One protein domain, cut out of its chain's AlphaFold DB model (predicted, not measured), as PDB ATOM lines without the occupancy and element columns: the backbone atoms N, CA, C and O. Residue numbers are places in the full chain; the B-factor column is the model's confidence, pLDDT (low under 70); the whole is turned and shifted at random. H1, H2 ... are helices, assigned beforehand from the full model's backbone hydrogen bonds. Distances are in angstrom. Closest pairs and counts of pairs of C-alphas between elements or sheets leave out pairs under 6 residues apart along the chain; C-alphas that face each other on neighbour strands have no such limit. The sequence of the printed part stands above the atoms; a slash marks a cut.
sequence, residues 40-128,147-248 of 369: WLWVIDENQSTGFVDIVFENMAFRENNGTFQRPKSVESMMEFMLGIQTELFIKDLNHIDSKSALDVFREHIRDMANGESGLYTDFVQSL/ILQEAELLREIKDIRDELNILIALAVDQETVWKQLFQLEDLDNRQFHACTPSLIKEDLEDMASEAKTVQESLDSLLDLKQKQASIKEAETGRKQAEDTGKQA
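What this domain is: This is residues 40 to 128 and 147 to 248 of the 369 residues of an uncharacterized protein of Aspergillus ochraceoroseus IBT 24754 (UniProt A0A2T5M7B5). H3, H4 and H5 make an up-and-down bundle; H5 residues 229 to 248 stick out. H1 and H2 cross at the other end. 191 residues are printed: all helix, five named helices, extended, radius of gyration of the C-alphas 26.7 A, spans 102 by 37 by 29 A.

Where its parts are: H1, residues 51 to 65, begins at C-alpha (18.555, -67.440, 28.198); H2 is 75 to 92, H3 102 to 128, H4 148 to 182. H5, 197 to 248, 75.4 A long, ends at (12.825, 6.386, -23.400).

How they stand to each other: H4 and H5, a hairpin, touch, closest at the C-alphas of Glu 175 and Pro 197, 5.1 A; H3 touches H5, closest at those of Ala 114 and Val 214, 5.7 A. H1 and H2 only just touch: 3 C-alpha pairs within 8 A. Every O i to N i+4 pair is within hydrogen-bond range in H3, H4 and H5; H1 has 10 of 11, H2 12 of 14.

The domain as a whole: C-alphas 128 and 147 are 15.6 A apart across the cut; the H4 to H5 link is long, pLDDT under 70 at 183 to 195.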
ATOM      1  N   TRP A  40      26.766 -57.532  31.189       70.94
ATOM      2  CA  TRP A  40      27.522 -57.941  32.368       70.94
ATOM      3  C   TRP A  40      27.839 -59.426  32.252       70.94
ATOM      4  O   TRP A  40      26.931 -60.256  32.302       70.94
ATOM      5  N   LEU A  41      29.119 -59.762  32.099       69.06
ATOM      6  CA  LEU A  41      29.568 -61.147  32.061       69.06
ATOM      7  C   LEU A  41      30.223 -61.513  33.392       69.06
ATOM      8  O   LEU A  41      31.269 -60.977  33.754       69.06
ATOM      9  N   TRP A  42      29.602 -62.444  34.106       66.94
ATOM     10  CA  TRP A  42      30.142 -63.014  35.334       66.94
ATOM     11  C   TRP A  42      30.713 -64.392  35.023       66.94
ATOM     12  O   TRP A  42      30.018 -65.245  34.472       66.94
ATOM     13  N   VAL A  43      31.971 -64.629  35.387       64.50
ATOM     14  CA  VAL A  43      32.546 -65.977  35.364       64.50
ATOM     15  C   VAL A  43      32.105 -66.664  36.654       64.50
ATOM     16  O   VAL A  43      32.607 -66.339  37.728       64.50
ATOM     17  N   ILE A  44      31.109 -67.545  36.561       63.47
ATOM     18  CA  ILE A  44      30.545 -68.285  37.700       63.47
ATOM     19  C   ILE A  44      30.945 -69.757  37.569       63.47
ATOM     20  O   ILE A  44      30.852 -70.326  36.485       63.47
ATOM     21  N   ASP A  45      31.378 -70.363  38.675       57.16
ATOM     22  CA  ASP A  45      31.878 -71.748  38.730       57.16
ATOM     23  C   ASP A  45      30.744 -72.805  38.758       57.16
ATOM     24  O   ASP A  45      30.989 -73.993  38.583       57.16
ATOM     25  N   GLU A  46      29.472 -72.412  38.940       57.97
ATOM     26  CA  GLU A  46      28.361 -73.363  39.117       57.97
ATOM     27  C   GLU A  46      27.021 -72.953  38.451       57.97
ATOM     28  O   GLU A  46      26.430 -71.915  38.743       57.97
ATOM     29  N   ASN A  47      26.540 -73.844  37.569       52.97
ATOM     30  CA  ASN A  47      25.161 -74.234  37.204       52.97
ATOM     31  C   ASN A  47      23.987 -73.229  37.269       52.97
ATOM     32  O   ASN A  47      22.893 -73.598  37.705       52.97
ATOM     33  N   GLN A  48      24.117 -72.019  36.727       52.97
ATOM     34  CA  GLN A  48      22.934 -71.240  36.328       52.97
ATOM     35  C   GLN A  48      23.000 -70.869  34.847       52.97
ATOM     36  O   GLN A  48      23.870 -70.108  34.431       52.97
ATOM     37  N   SER A  49      22.085 -71.427  34.044       53.25
ATOM     38  CA  SER A  49      21.910 -71.016  32.650       53.25
ATOM     39  C   SER A  49      20.961 -69.818  32.593       53.25
ATOM     40  O   SER A  49      19.890 -69.802  33.197       53.25
ATOM     41  N   THR A  50      21.387 -68.774  31.892       60.00
ATOM     42  CA  THR A  50      20.549 -67.627  31.516       60.00
ATOM     43  C   THR A  50      20.155 -67.777  30.051       60.00
ATOM     44  O   THR A  50      20.959 -68.305  29.297       60.00
ATOM     45  N   GLY A  51      19.012 -67.256  29.592       62.66
ATOM     46  CA  GLY A  51      18.555 -67.440  28.198       62.66
ATOM     47  C   GLY A  51      19.541 -67.009  27.093       62.66
ATOM     48  O   GLY A  51      19.495 -67.538  25.990       62.66
ATOM     49  N   PHE A  52      20.498 -66.114  27.375       68.56
ATOM     50  CA  PHE A  52      21.592 -65.810  26.438       68.56
ATOM     51  C   PHE A  52      22.503 -67.019  26.167       68.56
ATOM     52  O   PHE A  52      23.006 -67.193  25.062       68.56
ATOM     53  N   VAL A  53      22.686 -67.882  27.164       69.94
ATOM     54  CA  VAL A  53      23.487 -69.104  27.062       69.94
ATOM     55  C   VAL A  53      22.891 -70.045  26.013       69.94
ATOM     56  O   VAL A  53      23.650 -70.639  25.253       69.94
ATOM     57  N   ASP A  54      21.561 -70.108  25.895       70.88
ATOM     58  CA  ASP A  54      20.885 -70.916  24.874       70.88
ATOM     59  C   ASP A  54      21.176 -70.385  23.461       70.88
ATOM     60  O   ASP A  54      21.573 -71.156  22.591       70.88
ATOM     61  N   ILE A  55      21.110 -69.062  23.255       73.00
ATOM     62  CA  ILE A  55      21.463 -68.410  21.975       73.00
ATOM     63  C   ILE A  55      22.923 -68.692  21.598       73.00
ATOM     64  O   ILE A  55      23.243 -68.955  20.435       73.00
ATOM     65  N   VAL A  56      23.826 -68.652  22.579       76.06
ATOM     66  CA  VAL A  56      25.246 -68.960  22.374       76.06
ATOM     67  C   VAL A  56      25.434 -70.431  22.002       76.06
ATOM     68  O   VAL A  56      26.193 -70.730  21.079       76.06
ATOM     69  N   PHE A  57      24.736 -71.351  22.672       76.56
ATOM     70  CA  PHE A  57      24.785 -72.777  22.351       76.56
ATOM     71  C   PHE A  57      24.215 -73.087  20.966       76.56
ATOM     72  O   PHE A  57      24.834 -73.854  20.226       76.56
ATOM     73  N   GLU A  58      23.098 -72.472  20.577       76.94
ATOM     74  CA  GLU A  58      22.531 -72.615  19.234       76.94
ATOM     75  C   GLU A  58      23.500 -72.109  18.162       76.94
ATOM     76  O   GLU A  58      23.772 -72.819  17.191       76.94
ATOM     77  N   ASN A  59      24.101 -70.932  18.366       74.94
ATOM     78  CA  ASN A  59      25.096 -70.384  17.446       74.94
ATOM     79  C   ASN A  59      26.358 -71.256  17.363       74.94
ATOM     80  O   ASN A  59      26.902 -71.434  16.271       74.94
ATOM     81  N   MET A  60      26.816 -71.844  18.478       74.31
ATOM     82  CA  MET A  60      27.911 -72.825  18.459       74.31
ATOM     83  C   MET A  60      27.543 -74.057  17.631       74.31
ATOM     84  O   MET A  60      28.323 -74.454  16.766       74.31
ATOM     85  N   ALA A  61      26.370 -74.650  17.873       75.38
ATOM     86  CA  ALA A  61      25.919 -75.855  17.180       75.38
ATOM     87  C   ALA A  61      25.723 -75.610  15.675       75.38
ATOM     88  O   ALA A  61      26.124 -76.426  14.843       75.38
ATOM     89  N   PHE A  62      25.157 -74.458  15.310       74.88
ATOM     90  CA  PHE A  62      24.982 -74.048  13.920       74.88
ATOM     91  C   PHE A  62      26.326 -73.881  13.197       74.88
ATOM     92  O   PHE A  62      26.521 -74.404  12.100       74.88
ATOM     93  N   ARG A  63      27.282 -73.184  13.821       72.81
ATOM     94  CA  ARG A  63      28.603 -72.921  13.230       72.81
ATOM     95  C   ARG A  63      29.478 -74.180  13.162       72.81
ATOM     96  O   ARG A  63      30.247 -74.326  12.214       72.81
ATOM     97  N   GLU A  64      29.323 -75.108  14.105       72.81
ATOM     98  CA  GLU A  64      29.962 -76.431  14.080       72.81
ATOM     99  C   GLU A  64      29.506 -77.258  12.870       72.81
ATOM    100  O   GLU A  64      30.342 -77.814  12.155       72.81
ATOM    101  N   ASN A  65      28.203 -77.261  12.570       70.06
ATOM    102  CA  ASN A  65      27.660 -77.963  11.403       70.06
ATOM    103  C   ASN A  65      28.164 -77.396  10.065       70.06
ATOM    104  O   ASN A  65      28.279 -78.136   9.089       70.06
ATOM    105  N   ASN A  66      28.509 -76.105  10.017       67.81
ATOM    106  CA  ASN A  66      29.039 -75.449   8.819       67.81
ATOM    107  C   ASN A  66      30.557 -75.644   8.626       67.81
ATOM    108  O   ASN A  66      31.119 -75.111   7.671       67.81
ATOM    109  N   GLY A  67      31.237 -76.381   9.514       61.66
ATOM    110  CA  GLY A  67      32.649 -76.764   9.367       61.66
ATOM    111  C   GLY A  67      33.670 -75.623   9.481       61.66
ATOM    112  O   GLY A  67      34.861 -75.849   9.283       61.66
ATOM    113  N   THR A  68      33.233 -74.404   9.806       58.78
ATOM    114  CA  THR A  68      34.065 -73.185   9.871       58.78
ATOM    115  C   THR A  68      34.441 -72.780  11.298       58.78
ATOM    116  O   THR A  68      35.042 -71.727  11.510       58.78
ATOM    117  N   PHE A  69      34.099 -73.601  12.295       66.06
ATOM    118  CA  PHE A  69      34.182 -73.238  13.705       66.06
ATOM    119  C   PHE A  69      34.892 -74.299  14.544       66.06
ATOM    120  O   PHE A  69      34.505 -75.467  14.552       66.06
ATOM    121  N   GLN A  70      35.907 -73.879  15.303       66.50
ATOM    122  CA  GLN A  70      36.436 -74.665  16.414       66.50
ATOM    123  C   GLN A  70      35.733 -74.242  17.700       66.50
ATOM    124  O   GLN A  70      35.690 -73.055  18.016       66.50
ATOM    125  N   ARG A  71      35.226 -75.210  18.474       70.31
ATOM    126  CA  ARG A  71      34.627 -74.910  19.780       70.31
ATOM    127  C   ARG A  71      35.631 -74.171  20.677       70.31
ATOM    128  O   ARG A  71      36.804 -74.561  20.695       70.31
ATOM    129  N   PRO A  72      35.190 -73.160  21.448       76.12
ATOM    130  CA  PRO A  72      36.072 -72.433  22.345       76.12
ATOM    131  C   PRO A  72      36.652 -73.384  23.395       76.12
ATOM    132  O   PRO A  72      35.915 -74.128  24.039       76.12
ATOM    133  N   LYS A  73      37.981 -73.385  23.546       76.88
ATOM    134  CA  LYS A  73      38.702 -74.292  24.465       76.88
ATOM    135  C   LYS A  73      39.173 -73.605  25.747       76.88
ATOM    136  O   LYS A  73      39.671 -74.273  26.647       76.88
ATOM    137  N   SER A  74      39.035 -72.283  25.823       78.31
ATOM    138  CA  SER A  74      39.386 -71.460  26.978       78.31
ATOM    139  C   SER A  74      38.238 -70.507  27.312       78.31
ATOM    140  O   SER A  74      37.388 -70.219  26.465       78.31
ATOM    141  N   VAL A  75      38.233 -70.000  28.547       76.81
ATOM    142  CA  VAL A  75      37.270 -68.980  28.994       76.81
ATOM    143  C   VAL A  75      37.386 -67.715  28.141       76.81
ATOM    144  O   VAL A  75      36.371 -67.137  27.771       76.81
ATOM    145  N   GLU A  76      38.605 -67.332  27.760       75.19
ATOM    146  CA  GLU A  76      38.866 -66.180  26.892       75.19
ATOM    147  C   GLU A  76      38.263 -66.373  25.493       75.19
ATOM    148  O   GLU A  76      37.521 -65.514  25.030       75.19
ATOM    149  N   SER A  77      38.479 -67.527  24.852       76.31
ATOM    150  CA  SER A  77      37.875 -67.817  23.544       76.31
ATOM    151  C   SER A  77      36.350 -67.929  23.620       76.31
ATOM    152  O   SER A  77      35.661 -67.618  22.652       76.31
ATOM    153  N   MET A  78      35.800 -68.390  24.751       78.31
ATOM    154  CA  MET A  78      34.349 -68.432  24.960       78.31
ATOM    155  C   MET A  78      33.780 -67.020  25.116       78.31
ATOM    156  O   MET A  78      32.745 -66.711  24.536       78.31
ATOM    157  N   MET A  79      34.475 -66.156  25.855       77.12
ATOM    158  CA  MET A  79      34.118 -64.749  26.017       77.12
ATOM    159  C   MET A  79      34.166 -64.006  24.678       77.12
ATOM    160  O   MET A  79      33.212 -63.316  24.339       77.12
ATOM    161  N   GLU A  80      35.224 -64.207  23.888       77.38
ATOM    162  CA  GLU A  80      35.367 -63.657  22.532       77.38
ATOM    163  C   GLU A  80      34.208 -64.098  21.627       77.38
ATOM    164  O   GLU A  80      33.588 -63.286  20.942       77.38
ATOM    165  N   PHE A  81      33.842 -65.379  21.689       77.69
ATOM    166  CA  PHE A  81      32.725 -65.922  20.927       77.69
ATOM    167  C   PHE A  81      31.364 -65.354  21.363       77.69
ATOM    168  O   PHE A  81      30.569 -64.945  20.518       77.69
ATOM    169  N   MET A  82      31.100 -65.291  22.671       79.06
ATOM    170  CA  MET A  82      29.865 -64.723  23.225       79.06
ATOM    171  C   MET A  82      29.703 -63.251  22.859       79.06
ATOM    172  O   MET A  82      28.624 -62.836  22.437       79.06
ATOM    173  N   LEU A  83      30.774 -62.469  23.004       79.12
ATOM    174  CA  LEU A  83      30.754 -61.060  22.639       79.12
ATOM    175  C   LEU A  83      30.548 -60.897  21.134       79.12
ATOM    176  O   LEU A  83      29.718 -60.090  20.743       79.12
ATOM    177  N   GLY A  84      31.200 -61.713  20.305       76.44
ATOM    178  CA  GLY A  84      31.041 -61.645  18.854       76.44
ATOM    179  C   GLY A  84      29.639 -62.015  18.362       76.44
ATOM    180  O   GLY A  84      29.164 -61.417  17.400       76.44
ATOM    181  N   ILE A  85      28.942 -62.944  19.033       75.38
ATOM    182  CA  ILE A  85      27.514 -63.204  18.771       75.38
ATOM    183  C   ILE A  85      26.671 -61.987  19.144       75.38
ATOM    184  O   ILE A  85      25.762 -61.631  18.406       75.38
ATOM    185  N   GLN A  86      26.955 -61.337  20.273       74.31
ATOM    186  CA  GLN A  86      26.213 -60.143  20.684       74.31
ATOM    187  C   GLN A  86      26.399 -58.983  19.703       74.31
ATOM    188  O   GLN A  86      25.420 -58.329  19.349       74.31
ATOM    189  N   THR A  87      27.615 -58.773  19.190       73.88
ATOM    190  CA  THR A  87      27.839 -57.809  18.105       73.88
ATOM    191  C   THR A  87      27.115 -58.222  16.820       73.88
ATOM    192  O   THR A  87      26.567 -57.377  16.120       73.88
ATOM    193  N   GLU A  88      27.055 -59.520  16.508       67.62
ATOM    194  CA  GLU A  88      26.357 -60.040  15.324       67.62
ATOM    195  C   GLU A  88      24.826 -59.933  15.421       67.62
ATOM    196  O   GLU A  88      24.168 -59.678  14.415       67.62
ATOM    197  N   LEU A  89      24.239 -60.083  16.609       63.22
ATOM    198  CA  LEU A  89      22.794 -59.942  16.815       63.22
ATOM    199  C   LEU A  89      22.315 -58.514  16.531       63.22
ATOM    200  O   LEU A  89      21.235 -58.344  15.975       63.22
ATOM    201  N   PHE A  90      23.142 -57.500  16.808       63.50
ATOM    202  CA  PHE A  90      22.880 -56.123  16.377       63.50
ATOM    203  C   PHE A  90      22.804 -55.996  14.844       63.50
ATOM    204  O   PHE A  90      22.003 -55.220  14.323       63.50
ATOM    205  N   ILE A  91      23.596 -56.790  14.114       58.41
ATOM    206  CA  ILE A  91      23.611 -56.816  12.644       58.41
ATOM    207  C   ILE A  91      22.460 -57.638  12.070       58.41
ATOM    208  O   ILE A  91      22.062 -57.364  10.943       58.41
ATOM    209  N   LYS A  92      21.944 -58.650  12.771       53.47
ATOM    210  CA  LYS A  92      21.034 -59.631  12.158       53.47
ATOM    211  C   LYS A  92      19.602 -59.614  12.677       53.47
ATOM    212  O   LYS A  92      18.711 -59.888  11.884       53.47
ATOM    213  N   ASP A  93      19.350 -59.258  13.936       50.19
ATOM    214  CA  ASP A  93      18.048 -59.516  14.557       50.19
ATOM    215  C   ASP A  93      17.463 -58.295  15.287       50.19
ATOM    216  O   ASP A  93      17.543 -58.163  16.508       50.19
ATOM    217  N   LEU A  94      16.706 -57.472  14.554       48.94
ATOM    218  CA  LEU A  94      15.482 -56.876  15.106       48.94
ATOM    219  C   LEU A  94      14.345 -57.895  14.930       48.94
ATOM    220  O   LEU A  94      13.406 -57.707  14.150       48.94
ATOM    221  N   ASN A  95      14.435 -59.023  15.635       43.75
ATOM    222  CA  ASN A  95      13.365 -60.014  15.645       43.75
ATOM    223  C   ASN A  95      12.162 -59.462  16.411       43.75
ATOM    224  O   ASN A  95      12.092 -59.585  17.630       43.75
ATOM    225  N   HIS A  96      11.227 -58.839  15.680       47.19
ATOM    226  CA  HIS A  96       9.798 -59.168  15.785       47.19
ATOM    227  C   HIS A  96       8.857 -58.407  14.839       47.19
ATOM    228  O   HIS A  96       7.671 -58.736  14.830       47.19
ATOM    229  N   ILE A  97       9.325 -57.425  14.056       46.88
ATOM    230  CA  ILE A  97       8.395 -56.545  13.323       46.88
ATOM    231  C   ILE A  97       8.480 -56.686  11.794       46.88
ATOM    232  O   ILE A  97       7.424 -56.637  11.174       46.88
ATOM    233  N   ASP A  98       9.650 -56.945  11.178       50.38
ATOM    234  CA  ASP A  98       9.699 -57.109   9.704       50.38
ATOM    235  C   ASP A  98      10.960 -57.794   9.114       50.38
ATOM    236  O   ASP A  98      11.305 -57.584   7.954       50.38
ATOM    237  N   SER A  99      11.692 -58.618   9.879       58.69
ATOM    238  CA  SER A  99      12.911 -59.346   9.428       58.69
ATOM    239  C   SER A  99      14.081 -58.500   8.881       58.69
ATOM    240  O   SER A  99      15.042 -59.062   8.363       58.69
ATOM    241  N   LYS A 100      14.035 -57.167   9.003       67.75
ATOM    242  CA  LYS A 100      15.117 -56.258   8.589       67.75
ATOM    243  C   LYS A 100      16.012 -55.895   9.771       67.75
ATOM    244  O   LYS A 100      15.509 -55.536  10.837       67.75
ATOM    245  N   SER A 101      17.327 -55.937   9.571       76.19
ATOM    246  CA  SER A 101      18.296 -55.403  10.529       76.19
ATOM    247  C   SER A 101      18.202 -53.882  10.638       76.19
ATOM    248  O   SER A 101      17.817 -53.209   9.683       76.19
ATOM    249  N   ALA A 102      18.639 -53.315  11.767       79.19
ATOM    250  CA  ALA A 102      18.820 -51.870  11.895       79.19
ATOM    251  C   ALA A 102      19.730 -51.314  10.785       79.19
ATOM    252  O   ALA A 102      19.430 -50.271  10.209       79.19
ATOM    253  N   LEU A 103      20.802 -52.032  10.430       83.69
ATOM    254  CA  LEU A 103      21.708 -51.615   9.355       83.69
ATOM    255  C   LEU A 103      21.033 -51.683   7.980       83.69
ATOM    256  O   LEU A 103      21.245 -50.797   7.157       83.69
ATOM    257  N   ASP A 104      20.174 -52.677   7.741       85.19
ATOM    258  CA  ASP A 104      19.404 -52.769   6.492       85.19
ATOM    259  C   ASP A 104      18.430 -51.597   6.350       85.19
ATOM    260  O   ASP A 104      18.269 -51.064   5.254       85.19
ATOM    261  N   VAL A 105      17.824 -51.158   7.460       87.50
ATOM    262  CA  VAL A 105      16.950 -49.978   7.493       87.50
ATOM    263  C   VAL A 105      17.719 -48.721   7.079       87.50
ATOM    264  O   VAL A 105      17.220 -47.952   6.257       87.50
ATOM    265  N   PHE A 106      18.946 -48.528   7.578       90.75
ATOM    266  CA  PHE A 106      19.807 -47.425   7.140       90.75
ATOM    267  C   PHE A 106      20.174 -47.537   5.656       90.75
ATOM    268  O   PHE A 106      19.984 -46.567   4.923       90.75
ATOM    269  N   ARG A 107      20.627 -48.708   5.182       91.75
ATOM    270  CA  ARG A 107      20.968 -48.921   3.759       91.75
ATOM    271  C   ARG A 107      19.781 -48.634   2.842       91.75
ATOM    272  O   ARG A 107      19.928 -47.959   1.826       91.75
ATOM    273  N   GLU A 108      18.596 -49.123   3.196       91.88
ATOM    274  CA  GLU A 108      17.366 -48.867   2.446       91.88
ATOM    275  C   GLU A 108      17.017 -47.378   2.444       91.88
ATOM    276  O   GLU A 108      16.695 -46.826   1.394       91.88
ATOM    277  N   HIS A 109      17.133 -46.702   3.590       92.62
ATOM    278  CA  HIS A 109      16.816 -45.283   3.672       92.62
ATOM    279  C   HIS A 109      17.788 -44.423   2.851       92.62
ATOM    280  O   HIS A 109      17.344 -43.553   2.107       92.62
ATOM    281  N   ILE A 110      19.094 -44.705   2.906       95.75
ATOM    282  CA  ILE A 110      20.108 -44.029   2.080       95.75
ATOM    283  C   ILE A 110      19.823 -44.255   0.594       95.75
ATOM    284  O   ILE A 110      19.855 -43.309  -0.192       95.75
ATOM    285  N   ARG A 111      19.463 -45.484   0.212       95.88
ATOM    286  CA  ARG A 111      19.088 -45.815  -1.165       95.88
ATOM    287  C   ARG A 111      17.846 -45.052  -1.628       95.88
ATOM    288  O   ARG A 111      17.808 -44.592  -2.768       95.88
ATOM    289  N   ASP A 112      16.841 -44.901  -0.771       95.12
ATOM    290  CA  ASP A 112      15.650 -44.102  -1.072       95.12
ATOM    291  C   ASP A 112      16.003 -42.622  -1.264       95.12
ATOM    292  O   ASP A 112      15.519 -41.997  -2.209       95.12
ATOM    293  N   MET A 113      16.894 -42.075  -0.429       95.06
ATOM    294  CA  MET A 113      17.396 -40.705  -0.581       95.06
ATOM    295  C   MET A 113      18.183 -40.533  -1.885       95.06
ATOM    296  O   MET A 113      17.962 -39.559  -2.602       95.06
ATOM    297  N   ALA A 114      19.040 -41.492  -2.242       96.38
ATOM    298  CA  ALA A 114      19.780 -41.484  -3.504       96.38
ATOM    299  C   ALA A 114      18.839 -41.527  -4.724       96.38
ATOM    300  O   ALA A 114      19.020 -40.785  -5.688       96.38
ATOM    301  N   ASN A 115      17.788 -42.351  -4.676       96.31
ATOM    302  CA  ASN A 115      16.774 -42.393  -5.732       96.31
ATOM    303  C   ASN A 115      15.991 -41.074  -5.828       96.31
ATOM    304  O   ASN A 115      15.724 -40.600  -6.932       96.31
ATOM    305  N   GLY A 116      15.625 -40.487  -4.683       94.81
ATOM    306  CA  GLY A 116      14.955 -39.188  -4.621       94.81
ATOM    307  C   GLY A 116      15.808 -38.075  -5.228       94.81
ATOM    308  O   GLY A 116      15.323 -37.316  -6.064       94.81
ATOM    309  N   GLU A 117      17.095 -38.028  -4.880       95.50
ATOM    310  CA  GLU A 117      18.072 -37.090  -5.436       95.50
ATOM    311  C   GLU A 117      18.180 -37.242  -6.957       95.50
ATOM    312  O   GLU A 117      18.016 -36.262  -7.688       95.50
ATOM    313  N   SER A 118      18.341 -38.473  -7.447       95.44
ATOM    314  CA  SER A 118      18.431 -38.740  -8.883       95.44
ATOM    315  C   SER A 118      17.152 -38.340  -9.627       95.44
ATOM    316  O   SER A 118      17.228 -37.891 -10.779       95.44
ATOM    317  N   GLY A 119      15.985 -38.489  -8.991       93.88
ATOM    318  CA  GLY A 119      14.701 -38.013  -9.501       93.88
ATOM    319  C   GLY A 119      14.679 -36.492  -9.647       93.88
ATOM    320  O   GLY A 119      14.461 -35.986 -10.748       93.88
ATOM    321  N   LEU A 120      15.015 -35.765  -8.577       92.25
ATOM    322  CA  LEU A 120      15.069 -34.297  -8.569       92.25
ATOM    323  C   LEU A 120      16.062 -33.744  -9.599       92.25
ATOM    324  O   LEU A 120      15.772 -32.761 -10.289       92.25
ATOM    325  N   TYR A 121      17.220 -34.390  -9.747       92.31
ATOM    326  CA  TYR A 121      18.215 -34.010 -10.744       92.31
ATOM    327  C   TYR A 121      17.686 -34.205 -12.171       92.31
ATOM    328  O   TYR A 121      17.837 -33.331 -13.029       92.31
ATOM    329  N   THR A 122      17.022 -35.335 -12.428       93.06
ATOM    330  CA  THR A 122      16.412 -35.632 -13.732       93.06
ATOM    331  C   THR A 122      15.313 -34.628 -14.070       93.06
ATOM    332  O   THR A 122      15.311 -34.083 -15.176       93.06
ATOM    333  N   ASP A 123      14.439 -34.321 -13.112       90.50
ATOM    334  CA  ASP A 123      13.362 -33.342 -13.266       90.50
ATOM    335  C   ASP A 123      13.911 -31.942 -13.543       90.50
ATOM    336  O   ASP A 123      13.427 -31.230 -14.430       90.50
ATOM    337  N   PHE A 124      14.980 -31.553 -12.843       89.81
ATOM    338  CA  PHE A 124      15.661 -30.292 -13.100       89.81
ATOM    339  C   PHE A 124      16.240 -30.243 -14.517       89.81
ATOM    340  O   PHE A 124      15.959 -29.305 -15.265       89.81
ATOM    341  N   VAL A 125      16.987 -31.263 -14.941       90.12
ATOM    342  CA  VAL A 125      17.549 -31.314 -16.299       90.12
ATOM    343  C   VAL A 125      16.448 -31.304 -17.362       90.12
ATOM    344  O   VAL A 125      16.602 -30.649 -18.397       90.12
ATOM    345  N   GLN A 126      15.334 -31.997 -17.126       89.69
ATOM    346  CA  GLN A 126      14.196 -31.995 -18.039       89.69
ATOM    347  C   GLN A 126      13.568 -30.600 -18.141       89.69
ATOM    348  O   GLN A 126      13.359 -30.118 -19.254       89.69
ATOM    349  N   SER A 127      13.396 -29.898 -17.017       86.06
ATOM    350  CA  SER A 127      12.876 -28.523 -17.012       86.06
ATOM    351  C   SER A 127      13.738 -27.555 -17.837       86.06
ATOM    352  O   SER A 127      13.205 -26.733 -18.584       86.06
ATOM    353  N   LEU A 128      15.068 -27.719 -17.815       85.69
ATOM    354  CA  LEU A 128      15.987 -26.930 -18.644       85.69
ATOM    355  C   LEU A 128      15.834 -27.239 -20.144       85.69
ATOM    356  O   LEU A 128      15.932 -26.340 -20.986       85.69
ATOM    357  N   ILE A 147      12.520 -24.964  -3.832       85.06
ATOM    358  CA  ILE A 147      13.594 -25.818  -3.308       85.06
ATOM    359  C   ILE A 147      13.120 -26.687  -2.133       85.06
ATOM    360  O   ILE A 147      13.938 -27.196  -1.374       85.06
ATOM    361  N   LEU A 148      11.802 -26.776  -1.902       88.25
ATOM    362  CA  LEU A 148      11.256 -27.434  -0.715       88.25
ATOM    363  C   LEU A 148      11.604 -28.925  -0.695       88.25
ATOM    364  O   LEU A 148      12.064 -29.415   0.328       88.25
ATOM    365  N   GLN A 149      11.439 -29.616  -1.824       89.88
ATOM    366  CA  GLN A 149      11.710 -31.054  -1.921       89.88
ATOM    367  C   GLN A 149      13.197 -31.354  -1.709       89.88
ATOM    368  O   GLN A 149      13.546 -32.263  -0.963       89.88
ATOM    369  N   GLU A 150      14.080 -30.550  -2.303       91.38
ATOM    370  CA  GLU A 150      15.524 -30.651  -2.100       91.38
ATOM    371  C   GLU A 150      15.908 -30.364  -0.648       91.38
ATOM    372  O   GLU A 150      16.745 -31.064  -0.089       91.38
ATOM    373  N   ALA A 151      15.307 -29.345  -0.026       92.25
ATOM    374  CA  ALA A 151      15.582 -28.981   1.360       92.25
ATOM    375  C   ALA A 151      15.100 -30.055   2.346       92.25
ATOM    376  O   ALA A 151      15.788 -30.327   3.330       92.25
ATOM    377  N   GLU A 152      13.949 -30.675   2.083       93.88
ATOM    378  CA  GLU A 152      13.437 -31.810   2.853       93.88
ATOM    379  C   GLU A 152      14.365 -33.020   2.720       93.88
ATOM    380  O   GLU A 152      14.808 -33.548   3.740       93.88
ATOM    381  N   LEU A 153      14.750 -33.396   1.496       94.88
ATOM    382  CA  LEU A 153      15.671 -34.514   1.262       94.88
ATOM    383  C   LEU A 153      17.055 -34.255   1.879       94.88
ATOM    384  O   LEU A 153      17.663 -35.151   2.463       94.88
ATOM    385  N   LEU A 154      17.531 -33.005   1.818       95.56
ATOM    386  CA  LEU A 154      18.785 -32.579   2.437       95.56
ATOM    387  C   LEU A 154      18.721 -32.633   3.970       95.56
ATOM    388  O   LEU A 154      19.728 -32.935   4.613       95.56
ATOM    389  N   ARG A 155      17.567 -32.323   4.570       94.50
ATOM    390  CA  ARG A 155      17.359 -32.467   6.016       94.50
ATOM    391  C   ARG A 155      17.416 -33.939   6.418       94.50
ATOM    392  O   ARG A 155      18.144 -34.259   7.350       94.50
ATOM    393  N   GLU A 156      16.710 -34.809   5.699       94.50
ATOM    394  CA  GLU A 156      16.667 -36.248   5.992       94.50
ATOM    395  C   GLU A 156      18.046 -36.908   5.855       94.50
ATOM    396  O   GLU A 156      18.477 -37.619   6.758       94.50
ATOM    397  N   ILE A 157      18.797 -36.632   4.781       96.19
ATOM    398  CA  ILE A 157      20.130 -37.233   4.620       96.19
ATOM    399  C   ILE A 157      21.125 -36.744   5.680       96.19
ATOM    400  O   ILE A 157      21.996 -37.502   6.103       96.19
ATOM    401  N   LYS A 158      21.005 -35.491   6.140       94.62
ATOM    402  CA  LYS A 158      21.834 -34.969   7.238       94.62
ATOM    403  C   LYS A 158      21.531 -35.676   8.550       94.62
ATOM    404  O   LYS A 158      22.466 -36.041   9.251       94.62
ATOM    405  N   ASP A 159      20.257 -35.917   8.827       93.12
ATOM    406  CA  ASP A 159      19.820 -36.640  10.018       93.12
ATOM    407  C   ASP A 159      20.340 -38.090  10.023       93.12
ATOM    408  O   ASP A 159      20.972 -38.525  10.984       93.12
ATOM    409  N   ILE A 160      20.235 -38.793   8.885       94.06
ATOM    410  CA  ILE A 160      20.839 -40.124   8.696       94.06
ATOM    411  C   ILE A 160      22.348 -40.096   8.966       94.06
ATOM    412  O   ILE A 160      22.874 -40.969   9.654       94.06
ATOM    413  N   ARG A 161      23.066 -39.106   8.423       95.25
ATOM    414  CA  ARG A 161      24.516 -38.979   8.633       95.25
ATOM    415  C   ARG A 161      24.858 -38.733  10.096       95.25
ATOM    416  O   ARG A 161      25.841 -39.295  10.573       95.25
ATOM    417  N   ASP A 162      24.088 -37.905  10.791       92.38
ATOM    418  CA  ASP A 162      24.306 -37.625  12.206       92.38
ATOM    419  C   ASP A 162      24.116 -38.896  13.046       92.38
ATOM    420  O   ASP A 162      24.993 -39.223  13.843       92.38
ATOM    421  N   GLU A 163      23.062 -39.680  12.808       91.94
ATOM    422  CA  GLU A 163      22.857 -40.965  13.494       91.94
ATOM    423  C   GLU A 163      23.932 -42.008  13.170       91.94
ATOM    424  O   GLU A 163      24.439 -42.674  14.077       91.94
ATOM    425  N   LEU A 164      24.345 -42.117  11.903       93.81
ATOM    426  CA  LEU A 164      25.458 -42.985  11.510       93.81
ATOM    427  C   LEU A 164      26.755 -42.579  12.213       93.81
ATOM    428  O   LEU A 164      27.474 -43.445  12.701       93.81
ATOM    429  N   ASN A 165      27.043 -41.282  12.340       93.38
ATOM    430  CA  ASN A 165      28.220 -40.808  13.071       93.38
ATOM    431  C   ASN A 165      28.166 -41.180  14.559       93.38
ATOM    432  O   ASN A 165      29.204 -41.496  15.143       93.38
ATOM    433  N   ILE A 166      26.977 -41.173  15.173       91.06
ATOM    434  CA  ILE A 166      26.819 -41.633  16.556       91.06
ATOM    435  C   ILE A 166      27.104 -43.136  16.658       91.06
ATOM    436  O   ILE A 166      27.830 -43.569  17.556       91.06
ATOM    437  N   LEU A 167      26.578 -43.935  15.726       89.94
ATOM    438  CA  LEU A 167      26.835 -45.376  15.674       89.94
ATOM    439  C   LEU A 167      28.314 -45.691  15.420       89.94
ATOM    440  O   LEU A 167      28.855 -46.592  16.057       89.94
ATOM    441  N   ILE A 168      28.992 -44.930  14.557       91.44
ATOM    442  CA  ILE A 168      30.438 -45.052  14.322       91.44
ATOM    443  C   ILE A 168      31.204 -44.769  15.614       91.44
ATOM    444  O   ILE A 168      32.090 -45.540  15.976       91.44
ATOM    445  N   ALA A 169      30.857 -43.703  16.341       91.19
ATOM    446  CA  ALA A 169      31.497 -43.389  17.617       91.19
ATOM    447  C   ALA A 169      31.316 -44.524  18.638       91.19
ATOM    448  O   ALA A 169      32.285 -44.940  19.274       91.19
ATOM    449  N   LEU A 170      30.109 -45.093  18.719       89.00
ATOM    450  CA  LEU A 170      29.841 -46.259  19.557       89.00
ATOM    451  C   LEU A 170      30.673 -47.478  19.133       89.00
ATOM    452  O   LEU A 170      31.245 -48.154  19.987       89.00
ATOM    453  N   ALA A 171      30.769 -47.757  17.833       87.62
ATOM    454  CA  ALA A 171      31.556 -48.872  17.313       87.62
ATOM    455  C   ALA A 171      33.060 -48.694  17.590       87.62
ATOM    456  O   ALA A 171      33.742 -49.666  17.909       87.62
ATOM    457  N   VAL A 172      33.577 -47.460  17.541       89.81
ATOM    458  CA  VAL A 172      34.964 -47.123  17.915       89.81
ATOM    459  C   VAL A 172      35.220 -47.367  19.405       89.81
ATOM    460  O   VAL A 172      36.250 -47.947  19.769       89.81
ATOM    461  N   ASP A 173      34.287 -46.979  20.273       88.31
ATOM    462  CA  ASP A 173      34.384 -47.247  21.710       88.31
ATOM    463  C   ASP A 173      34.349 -48.757  21.994       88.31
ATOM    464  O   ASP A 173      35.189 -49.278  22.732       88.31
ATOM    465  N   GLN A 174      33.432 -49.485  21.348       85.50
ATOM    466  CA  GLN A 174      33.338 -50.945  21.436       85.50
ATOM    467  C   GLN A 174      34.612 -51.632  20.933       85.50
ATOM    468  O   GLN A 174      35.114 -52.547  21.584       85.50
ATOM    469  N   GLU A 175      35.173 -51.173  19.814       84.56
ATOM    470  CA  GLU A 175      36.439 -51.661  19.267       84.56
ATOM    471  C   GLU A 175      37.598 -51.443  20.252       84.56
ATOM    472  O   GLU A 175      38.444 -52.322  20.436       84.56
ATOM    473  N   THR A 176      37.626 -50.289  20.920       86.50
ATOM    474  CA  THR A 176      38.658 -49.949  21.905       86.50
ATOM    475  C   THR A 176      38.593 -50.875  23.117       86.50
ATOM    476  O   THR A 176      39.613 -51.450  23.507       86.50
ATOM    477  N   VAL A 177      37.399 -51.076  23.684       84.88
ATOM    478  CA  VAL A 177      37.189 -51.990  24.819       84.88
ATOM    479  C   VAL A 177      37.510 -53.431  24.424       84.88
ATOM    480  O   VAL A 177      38.178 -54.142  25.176       84.88
ATOM    481  N   TRP A 178      37.110 -53.854  23.222       82.44
ATOM    482  CA  TRP A 178      37.412 -55.183  22.693       82.44
ATOM    483  C   TRP A 178      38.921 -55.439  22.611       82.44
ATOM    484  O   TRP A 178      39.414 -56.454  23.103       82.44
ATOM    485  N   LYS A 179      39.677 -54.495  22.037       82.44
ATOM    486  CA  LYS A 179      41.142 -54.588  21.915       82.44
ATOM    487  C   LYS A 179      41.842 -54.650  23.271       82.44
ATOM    488  O   LYS A 179      42.798 -55.409  23.421       82.44
ATOM    489  N   GLN A 180      41.360 -53.889  24.253       82.44
ATOM    490  CA  GLN A 180      41.886 -53.919  25.621       82.44
ATOM    491  C   GLN A 180      41.621 -55.259  26.314       82.44
ATOM    492  O   GLN A 180      42.506 -55.779  26.990       82.44
ATOM    493  N   LEU A 181      40.421 -55.821  26.136       77.94
ATOM    494  CA  LEU A 181      40.009 -57.062  26.789       77.94
ATOM    495  C   LEU A 181      40.803 -58.276  26.292       77.94
ATOM    496  O   LEU A 181      41.193 -59.118  27.098       77.94
ATOM    497  N   PHE A 182      41.074 -58.344  24.987       76.44
ATOM    498  CA  PHE A 182      41.727 -59.498  24.358       76.44
ATOM    499  C   PHE A 182      43.220 -59.305  24.053       76.44
ATOM    500  O   PHE A 182      43.810 -60.179  23.424       76.44
ATOM    501  N   GLN A 183      43.833 -58.191  24.490       69.31
ATOM    502  CA  GLN A 183      45.272 -57.899  24.332       69.31
ATOM    503  C   GLN A 183      45.792 -58.260  22.927       69.31
ATOM    504  O   GLN A 183      46.743 -59.024  22.772       69.31
ATOM    505  N   LEU A 184      45.104 -57.759  21.894       59.56
ATOM    506  CA  LEU A 184      45.293 -58.152  20.492       59.56
ATOM    507  C   LEU A 184      46.619 -57.623  19.900       59.56
ATOM    508  O   LEU A 184      46.603 -56.737  19.047       59.56
ATOM    509  N   GLU A 185      47.762 -58.152  20.344       50.53
ATOM    510  CA  GLU A 185      49.084 -57.916  19.733       50.53
ATOM    511  C   GLU A 185      49.412 -58.895  18.586       50.53
ATOM    512  O   GLU A 185      50.261 -58.577  17.760       50.53
ATOM    513  N   ASP A 186      48.705 -60.028  18.456       49.72
ATOM    514  CA  ASP A 186      48.967 -61.049  17.422       49.72
ATOM    515  C   ASP A 186      47.722 -61.305  16.549       49.72
ATOM    516  O   ASP A 186      46.896 -62.183  16.813       49.72
ATOM    517  N   LEU A 187      47.561 -60.496  15.496       50.19
ATOM    518  CA  LEU A 187      46.403 -60.520  14.588       50.19
ATOM    519  C   LEU A 187      46.449 -61.633  13.524       50.19
ATOM    520  O   LEU A 187      45.434 -61.898  12.884       50.19
ATOM    521  N   ASP A 188      47.576 -62.324  13.347       49.69
ATOM    522  CA  ASP A 188      47.773 -63.197  12.178       49.69
ATOM    523  C   ASP A 188      47.192 -64.618  12.313       49.69
ATOM    524  O   ASP A 188      47.220 -65.376  11.344       49.69
ATOM    525  N   ASN A 189      46.657 -65.021  13.478       46.69
ATOM    526  CA  ASN A 189      46.380 -66.447  13.724       46.69
ATOM    527  C   ASN A 189      45.041 -66.808  14.395       46.69
ATOM    528  O   ASN A 189      44.824 -67.981  14.711       46.69
ATOM    529  N   ARG A 190      44.111 -65.865  14.616       52.12
ATOM    530  CA  ARG A 190      42.790 -66.208  15.186       52.12
ATOM    531  C   ARG A 190      41.738 -66.408  14.098       52.12
ATOM    532  O   ARG A 190      41.071 -65.492  13.636       52.12
ATOM    533  N   GLN A 191      41.567 -67.675  13.738       49.44
ATOM    534  CA  GLN A 191      40.525 -68.219  12.868       49.44
ATOM    535  C   GLN A 191      39.163 -68.291  13.594       49.44
ATOM    536  O   GLN A 191      38.538 -69.347  13.669       49.44
ATOM    537  N   PHE A 192      38.713 -67.180  14.181       51.66
ATOM    538  CA  PHE A 192      37.389 -67.070  14.792       51.66
ATOM    539  C   PHE A 192      36.568 -66.035  14.025       51.66
ATOM    540  O   PHE A 192      36.705 -64.835  14.211       51.66
ATOM    541  N   HIS A 193      35.684 -66.518  13.149       52.19
ATOM    542  CA  HIS A 193      34.735 -65.720  12.361       52.19
ATOM    543  C   HIS A 193      33.595 -65.111  13.210       52.19
ATOM    544  O   HIS A 193      32.437 -65.087  12.784       52.19
ATOM    545  N   ALA A 194      33.850 -64.726  14.460       54.59
ATOM    546  CA  ALA A 194      32.863 -64.022  15.272       54.59
ATOM    547  C   ALA A 194      32.876 -62.542  14.862       54.59
ATOM    548  O   ALA A 194      33.945 -61.991  14.611       54.59
ATOM    549  N   CYS A 195      31.707 -61.920  14.703       64.38
ATOM    550  CA  CYS A 195      31.638 -60.544  14.230       64.38
ATOM    551  C   CYS A 195      32.349 -59.607  15.218       64.38
ATOM    552  O   CYS A 195      31.936 -59.480  16.375       64.38
ATOM    553  N   THR A 196      33.434 -58.978  14.772       71.81
ATOM    554  CA  THR A 196      34.173 -58.009  15.578       71.81
ATOM    555  C   THR A 196      33.553 -56.621  15.419       71.81
ATOM    556  O   THR A 196      33.050 -56.293  14.341       71.81
ATOM    557  N   PRO A 197      33.638 -55.754  16.445       77.25
ATOM    558  CA  PRO A 197      33.225 -54.354  16.325       77.25
ATOM    559  C   PRO A 197      33.862 -53.623  15.132       77.25
ATOM    560  O   PRO A 197      33.260 -52.709  14.577       77.25
ATOM    561  N   SER A 198      35.051 -54.056  14.693       79.19
ATOM    562  CA  SER A 198      35.735 -53.507  13.519       79.19
ATOM    563  C   SER A 198      34.960 -53.721  12.212       79.19
ATOM    564  O   SER A 198      34.944 -52.814  11.390       79.19
ATOM    565  N   LEU A 199      34.284 -54.866  12.032       79.38
ATOM    566  CA  LEU A 199      33.460 -55.124  10.839       79.38
ATOM    567  C   LEU A 199      32.233 -54.205  10.798       79.38
ATOM    568  O   LEU A 199      31.899 -53.657   9.756       79.38
ATOM    569  N   ILE A 200      31.585 -53.996  11.949       82.44
ATOM    570  CA  ILE A 200      30.429 -53.093  12.063       82.44
ATOM    571  C   ILE A 200      30.841 -51.656  11.782       82.44
ATOM    572  O   ILE A 200      30.128 -50.923  11.104       82.44
ATOM    573  N   LYS A 201      31.993 -51.250  12.310       86.94
ATOM    574  CA  LYS A 201      32.555 -49.932  12.049       86.94
ATOM    575  C   LYS A 201      32.799 -49.713  10.556       86.94
ATOM    576  O   LYS A 201      32.390 -48.673  10.058       86.94
ATOM    577  N   GLU A 202      33.411 -50.671   9.861       88.44
ATOM    578  CA  GLU A 202      33.643 -50.593   8.410       88.44
ATOM    579  C   GLU A 202      32.317 -50.453   7.642       88.44
ATOM    580  O   GLU A 202      32.151 -49.509   6.874       88.44
ATOM    581  N   ASP A 203      31.319 -51.292   7.945       87.19
ATOM    582  CA  ASP A 203      29.981 -51.202   7.341       87.19
ATOM    583  C   ASP A 203      29.293 -49.842   7.600       87.19
ATOM    584  O   ASP A 203      28.600 -49.303   6.730       87.19
ATOM    585  N   LEU A 204      29.449 -49.275   8.800       91.62
ATOM    586  CA  LEU A 204      28.903 -47.959   9.151       91.62
ATOM    587  C   LEU A 204      29.642 -46.818   8.436       91.62
ATOM    588  O   LEU A 204      29.001 -45.864   7.992       91.62
ATOM    589  N   GLU A 205      30.970 -46.905   8.319       93.62
ATOM    590  CA  GLU A 205      31.801 -45.946   7.582       93.62
ATOM    591  C   GLU A 205      31.445 -45.941   6.086       93.62
ATOM    592  O   GLU A 205      31.303 -44.865   5.496       93.62
ATOM    593  N   ASP A 206      31.204 -47.117   5.502       94.19
ATOM    594  CA  ASP A 206      30.743 -47.268   4.120       94.19
ATOM    595  C   ASP A 206      29.381 -46.594   3.900       94.19
ATOM    596  O   ASP A 206      29.228 -45.771   2.991       94.19
ATOM    597  N   MET A 207      28.401 -46.854   4.774       94.88
ATOM    598  CA  MET A 207      27.094 -46.189   4.708       94.88
ATOM    599  C   MET A 207      27.202 -44.671   4.904       94.88
ATOM    600  O   MET A 207      26.538 -43.902   4.206       94.88
ATOM    601  N   ALA A 208      28.052 -44.206   5.823       96.25
ATOM    602  CA  ALA A 208      28.267 -42.777   6.044       96.25
ATOM    603  C   ALA A 208      28.906 -42.096   4.820       96.25
ATOM    604  O   ALA A 208      28.581 -40.942   4.512       96.25
ATOM    605  N   SER A 209      29.780 -42.807   4.104       97.44
ATOM    606  CA  SER A 209      30.374 -42.368   2.838       97.44
ATOM    607  C   SER A 209      29.334 -42.278   1.713       97.44
ATOM    608  O   SER A 209      29.271 -41.272   0.997       97.44
ATOM    609  N   GLU A 210      28.452 -43.276   1.596       96.88
ATOM    610  CA  GLU A 210      27.345 -43.262   0.633       96.88
ATOM    611  C   GLU A 210      26.386 -42.095   0.910       96.88
ATOM    612  O   GLU A 210      26.119 -41.278   0.026       96.88
ATOM    613  N   ALA A 211      25.959 -41.928   2.164       97.62
ATOM    614  CA  ALA A 211      25.084 -40.831   2.566       97.62
ATOM    615  C   ALA A 211      25.722 -39.450   2.336       97.62
ATOM    616  O   ALA A 211      25.052 -38.501   1.920       97.62
ATOM    617  N   LYS A 212      27.036 -39.323   2.564       97.81
ATOM    618  CA  LYS A 212      27.790 -38.104   2.247       97.81
ATOM    619  C   LYS A 212      27.766 -37.802   0.747       97.81
ATOM    620  O   LYS A 212      27.568 -36.648   0.380       97.81
ATOM    621  N   THR A 213      27.921 -38.815  -0.101       97.56
ATOM    622  CA  THR A 213      27.870 -38.651  -1.562       97.56
ATOM    623  C   THR A 213      26.502 -38.135  -2.016       97.56
ATOM    624  O   THR A 213      26.432 -37.195  -2.808       97.56
ATOM    625  N   VAL A 214      25.410 -38.677  -1.461       97.12
ATOM    626  CA  VAL A 214      24.042 -38.191  -1.727       97.12
ATOM    627  C   VAL A 214      23.883 -36.730  -1.302       97.12
ATOM    628  O   VAL A 214      23.347 -35.918  -2.057       97.12
ATOM    629  N   GLN A 215      24.395 -36.363  -0.123       97.25
ATOM    630  CA  GLN A 215      24.354 -34.979   0.346       97.25
ATOM    631  C   GLN A 215      25.120 -34.026  -0.588       97.25
ATOM    632  O   GLN A 215      24.596 -32.977  -0.948       97.25
ATOM    633  N   GLU A 216      26.342 -34.381  -0.994       97.06
ATOM    634  CA  GLU A 216      27.159 -33.561  -1.901       97.06
ATOM    635  C   GLU A 216      26.491 -33.384  -3.276       97.06
ATOM    636  O   GLU A 216      26.577 -32.307  -3.877       97.06
ATOM    637  N   SER A 217      25.778 -34.409  -3.757       95.38
ATOM    638  CA  SER A 217      24.986 -34.320  -4.988       95.38
ATOM    639  C   SER A 217      23.791 -33.370  -4.838       95.38
ATOM    640  O   SER A 217      23.588 -32.497  -5.685       95.38
ATOM    641  N   LEU A 218      23.056 -33.445  -3.720       95.44
ATOM    642  CA  LEU A 218      21.964 -32.511  -3.407       95.44
ATOM    643  C   LEU A 218      22.446 -31.061  -3.278       95.44
ATOM    644  O   LEU A 218      21.833 -30.155  -3.847       95.44
ATOM    645  N   ASP A 219      23.557 -30.839  -2.573       95.44
ATOM    646  CA  ASP A 219      24.179 -29.517  -2.443       95.44
ATOM    647  C   ASP A 219      24.570 -28.970  -3.834       95.44
ATOM    648  O   ASP A 219      24.338 -27.796  -4.141       95.44
ATOM    649  N   SER A 220      25.079 -29.834  -4.721       95.25
ATOM    650  CA  SER A 220      25.403 -29.480  -6.109       95.25
ATOM    651  C   SER A 220      24.158 -29.135  -6.936       95.25
ATOM    652  O   SER A 220      24.167 -28.153  -7.681       95.25
ATOM    653  N   LEU A 221      23.067 -29.898  -6.806       93.00
ATOM    654  CA  LEU A 221      21.798 -29.618  -7.485       93.00
ATOM    655  C   LEU A 221      21.216 -28.262  -7.059       93.00
ATOM    656  O   LEU A 221      20.778 -27.480  -7.910       93.00
ATOM    657  N   LEU A 222      21.238 -27.960  -5.760       92.50
ATOM    658  CA  LEU A 222      20.777 -26.681  -5.220       92.50
ATOM    659  C   LEU A 222      21.597 -25.503  -5.762       92.50
ATOM    660  O   LEU A 222      21.016 -24.506  -6.201       92.50
ATOM    661  N   ASP A 223      22.924 -25.629  -5.806       93.19
ATOM    662  CA  ASP A 223      23.807 -24.613  -6.393       93.19
ATOM    663  C   ASP A 223      23.507 -24.393  -7.888       93.19
ATOM    664  O   ASP A 223      23.404 -23.253  -8.354       93.19
ATOM    665  N   LEU A 224      23.277 -25.467  -8.651       91.56
ATOM    666  CA  LEU A 224      22.883 -25.366 -10.060       91.56
ATOM    667  C   LEU A 224      21.537 -24.649 -10.239       91.56
ATOM    668  O   LEU A 224      21.425 -23.767 -11.097       91.56
ATOM    669  N   LYS A 225      20.527 -24.974  -9.424       89.19
ATOM    670  CA  LYS A 225      19.228 -24.283  -9.446       89.19
ATOM    671  C   LYS A 225      19.366 -22.802  -9.099       89.19
ATOM    672  O   LYS A 225      18.800 -21.958  -9.796       89.19
ATOM    673  N   GLN A 226      20.157 -22.467  -8.082       90.19
ATOM    674  CA  GLN A 226      20.420 -21.080  -7.696       90.19
ATOM    675  C   GLN A 226      21.114 -20.297  -8.819       90.19
ATOM    676  O   GLN A 226      20.737 -19.155  -9.114       90.19
ATOM    677  N   LYS A 227      22.099 -20.907  -9.488       90.00
ATOM    678  CA  LYS A 227      22.766 -20.319 -10.658       90.00
ATOM    679  C   LYS A 227      21.784 -20.076 -11.801       90.00
ATOM    680  O   LYS A 227      21.795 -18.987 -12.371       90.00
ATOM    681  N   GLN A 228      20.898 -21.029 -12.098       87.12
ATOM    682  CA  GLN A 228      19.869 -20.860 -13.130       87.12
ATOM    683  C   GLN A 228      18.890 -19.729 -12.787       87.12
ATOM    684  O   GLN A 228      18.593 -18.897 -13.646       87.12
ATOM    685  N   ALA A 229      18.423 -19.656 -11.538       85.88
ATOM    686  CA  ALA A 229      17.549 -18.578 -11.076       85.88
ATOM    687  C   ALA A 229      18.222 -17.204 -11.236       85.88
ATOM    688  O   ALA A 229      17.621 -16.282 -11.787       85.88
ATOM    689  N   SER A 230      19.500 -17.105 -10.862       88.31
ATOM    690  CA  SER A 230      20.297 -15.879 -10.991       88.31
ATOM    691  C   SER A 230      20.493 -15.460 -12.453       88.31
ATOM    692  O   SER A 230      20.384 -14.280 -12.786       88.31
ATOM    693  N   ILE A 231      20.756 -16.416 -13.355       87.56
ATOM    694  CA  ILE A 231      20.873 -16.151 -14.800       87.56
ATOM    695  C   ILE A 231      19.544 -15.630 -15.350       87.56
ATOM    696  O   ILE A 231      19.529 -14.656 -16.104       87.56
ATOM    697  N   LYS A 232      18.429 -16.243 -14.946       84.00
ATOM    698  CA  LYS A 232      17.095 -15.845 -15.393       84.00
ATOM    699  C   LYS A 232      16.725 -14.447 -14.904       84.00
ATOM    700  O   LYS A 232      16.225 -13.648 -15.690       84.00
ATOM    701  N   GLU A 233      17.016 -14.121 -13.646       86.31
ATOM    702  CA  GLU A 233      16.829 -12.771 -13.102       86.31
ATOM    703  C   GLU A 233      17.698 -11.730 -13.832       86.31
ATOM    704  O   GLU A 233      17.234 -10.638 -14.164       86.31
ATOM    705  N   ALA A 234      18.945 -12.074 -14.170       89.94
ATOM    706  CA  ALA A 234      19.808 -11.198 -14.958       89.94
ATOM    707  C   ALA A 234      19.280 -10.986 -16.389       89.94
ATOM    708  O   ALA A 234      19.353  -9.877 -16.927       89.94
ATOM    709  N   GLU A 235      18.726 -12.026 -17.019       86.25
ATOM    710  CA  GLU A 235      18.126 -11.928 -18.349       86.25
ATOM    711  C   GLU A 235      16.868 -11.053 -18.348       86.25
ATOM    712  O   GLU A 235      16.739 -10.173 -19.209       86.25
ATOM    713  N   THR A 236      15.965 -11.235 -17.377       85.25
ATOM    714  CA  THR A 236      14.772 -10.387 -17.245       85.25
ATOM    715  C   THR A 236      15.154  -8.939 -16.954       85.25
ATOM    716  O   THR A 236      14.617  -8.036 -17.598       85.25
ATOM    717  N   GLY A 237      16.149  -8.707 -16.090       88.81
ATOM    718  CA  GLY A 237      16.697  -7.377 -15.825       88.81
ATOM    719  C   GLY A 237      17.286  -6.716 -17.075       88.81
ATOM    720  O   GLY A 237      17.016  -5.546 -17.351       88.81
ATOM    721  N   ARG A 238      18.033  -7.471 -17.896       90.25
ATOM    722  CA  ARG A 238      18.577  -6.978 -19.172       90.25
ATOM    723  C   ARG A 238      17.469  -6.618 -20.159       90.25
ATOM    724  O   ARG A 238      17.534  -5.554 -20.773       90.25
ATOM    725  N   LYS A 239      16.455  -7.475 -20.301       86.75
ATOM    726  CA  LYS A 239      15.312  -7.226 -21.189       86.75
ATOM    727  C   LYS A 239      14.528  -5.993 -20.743       86.75
ATOM    728  O   LYS A 239      14.239  -5.128 -21.564       86.75
ATOM    729  N   GLN A 240      14.276  -5.854 -19.443       88.94
ATOM    730  CA  GLN A 240      13.622  -4.675 -18.880       88.94
ATOM    731  C   GLN A 240      14.435  -3.396 -19.126       88.94
ATOM    732  O   GLN A 240      13.853  -2.363 -19.455       88.94
ATOM    733  N   ALA A 241      15.765  -3.443 -19.015       92.06
ATOM    734  CA  ALA A 241      16.626  -2.303 -19.325       92.06
ATOM    735  C   ALA A 241      16.591  -1.928 -20.818       92.06
ATOM    736  O   ALA A 241      16.529  -0.743 -21.152       92.06
ATOM    737  N   GLU A 242      16.580  -2.914 -21.719       90.69
ATOM    738  CA  GLU A 242      16.449  -2.685 -23.162       90.69
ATOM    739  C   GLU A 242      15.084  -2.074 -23.516       90.69
ATOM    740  O   GLU A 242      15.020  -1.077 -24.239       90.69
ATOM    741  N   ASP A 243      14.000  -2.623 -22.964       88.31
ATOM    742  CA  ASP A 243      12.643  -2.117 -23.169       88.31
ATOM    743  C   ASP A 243      12.480  -0.709 -22.578       88.31
ATOM    744  O   ASP A 243      11.887   0.160 -23.217       88.31
ATOM    745  N   THR A 244      13.103  -0.429 -21.428       91.19
ATOM    746  CA  THR A 244      13.184   0.925 -20.854       91.19
ATOM    747  C   THR A 244      13.940   1.877 -21.784       91.19
ATOM    748  O   THR A 244      13.523   3.019 -21.976       91.19
ATOM    749  N   GLY A 245      15.025   1.416 -22.418       87.69
ATOM    750  CA  GLY A 245      15.768   2.187 -23.416       87.69
ATOM    751  C   GLY A 245      14.923   2.525 -24.648       87.69
ATOM    752  O   GLY A 245      14.908   3.672 -25.101       87.69
ATOM    753  N   LYS A 246      14.153   1.558 -25.162       87.88
ATOM    754  CA  LYS A 246      13.200   1.782 -26.265       87.88
ATOM    755  C   LYS A 246      12.075   2.733 -25.851       87.88
ATOM    756  O   LYS A 246      11.754   3.657 -26.596       87.88
ATOM    757  N   GLN A 247      11.513   2.555 -24.656       86.62
ATOM    758  CA  GLN A 247      10.476   3.424 -24.101       86.62
ATOM    759  C   GLN A 247      10.969   4.869 -23.947       86.62
ATOM    760  O   GLN A 247      10.240   5.803 -24.280       86.62
ATOM    761  N   ALA A 248      12.217   5.064 -23.509       86.69
ATOM    762  CA  ALA A 248      12.825   6.386 -23.400       86.69
ATOM    763  C   ALA A 248      12.883   7.114 -24.756       86.69
ATOM    764  O   ALA A 248      12.637   8.318 -24.812       86.69
TER     765      ALA A 248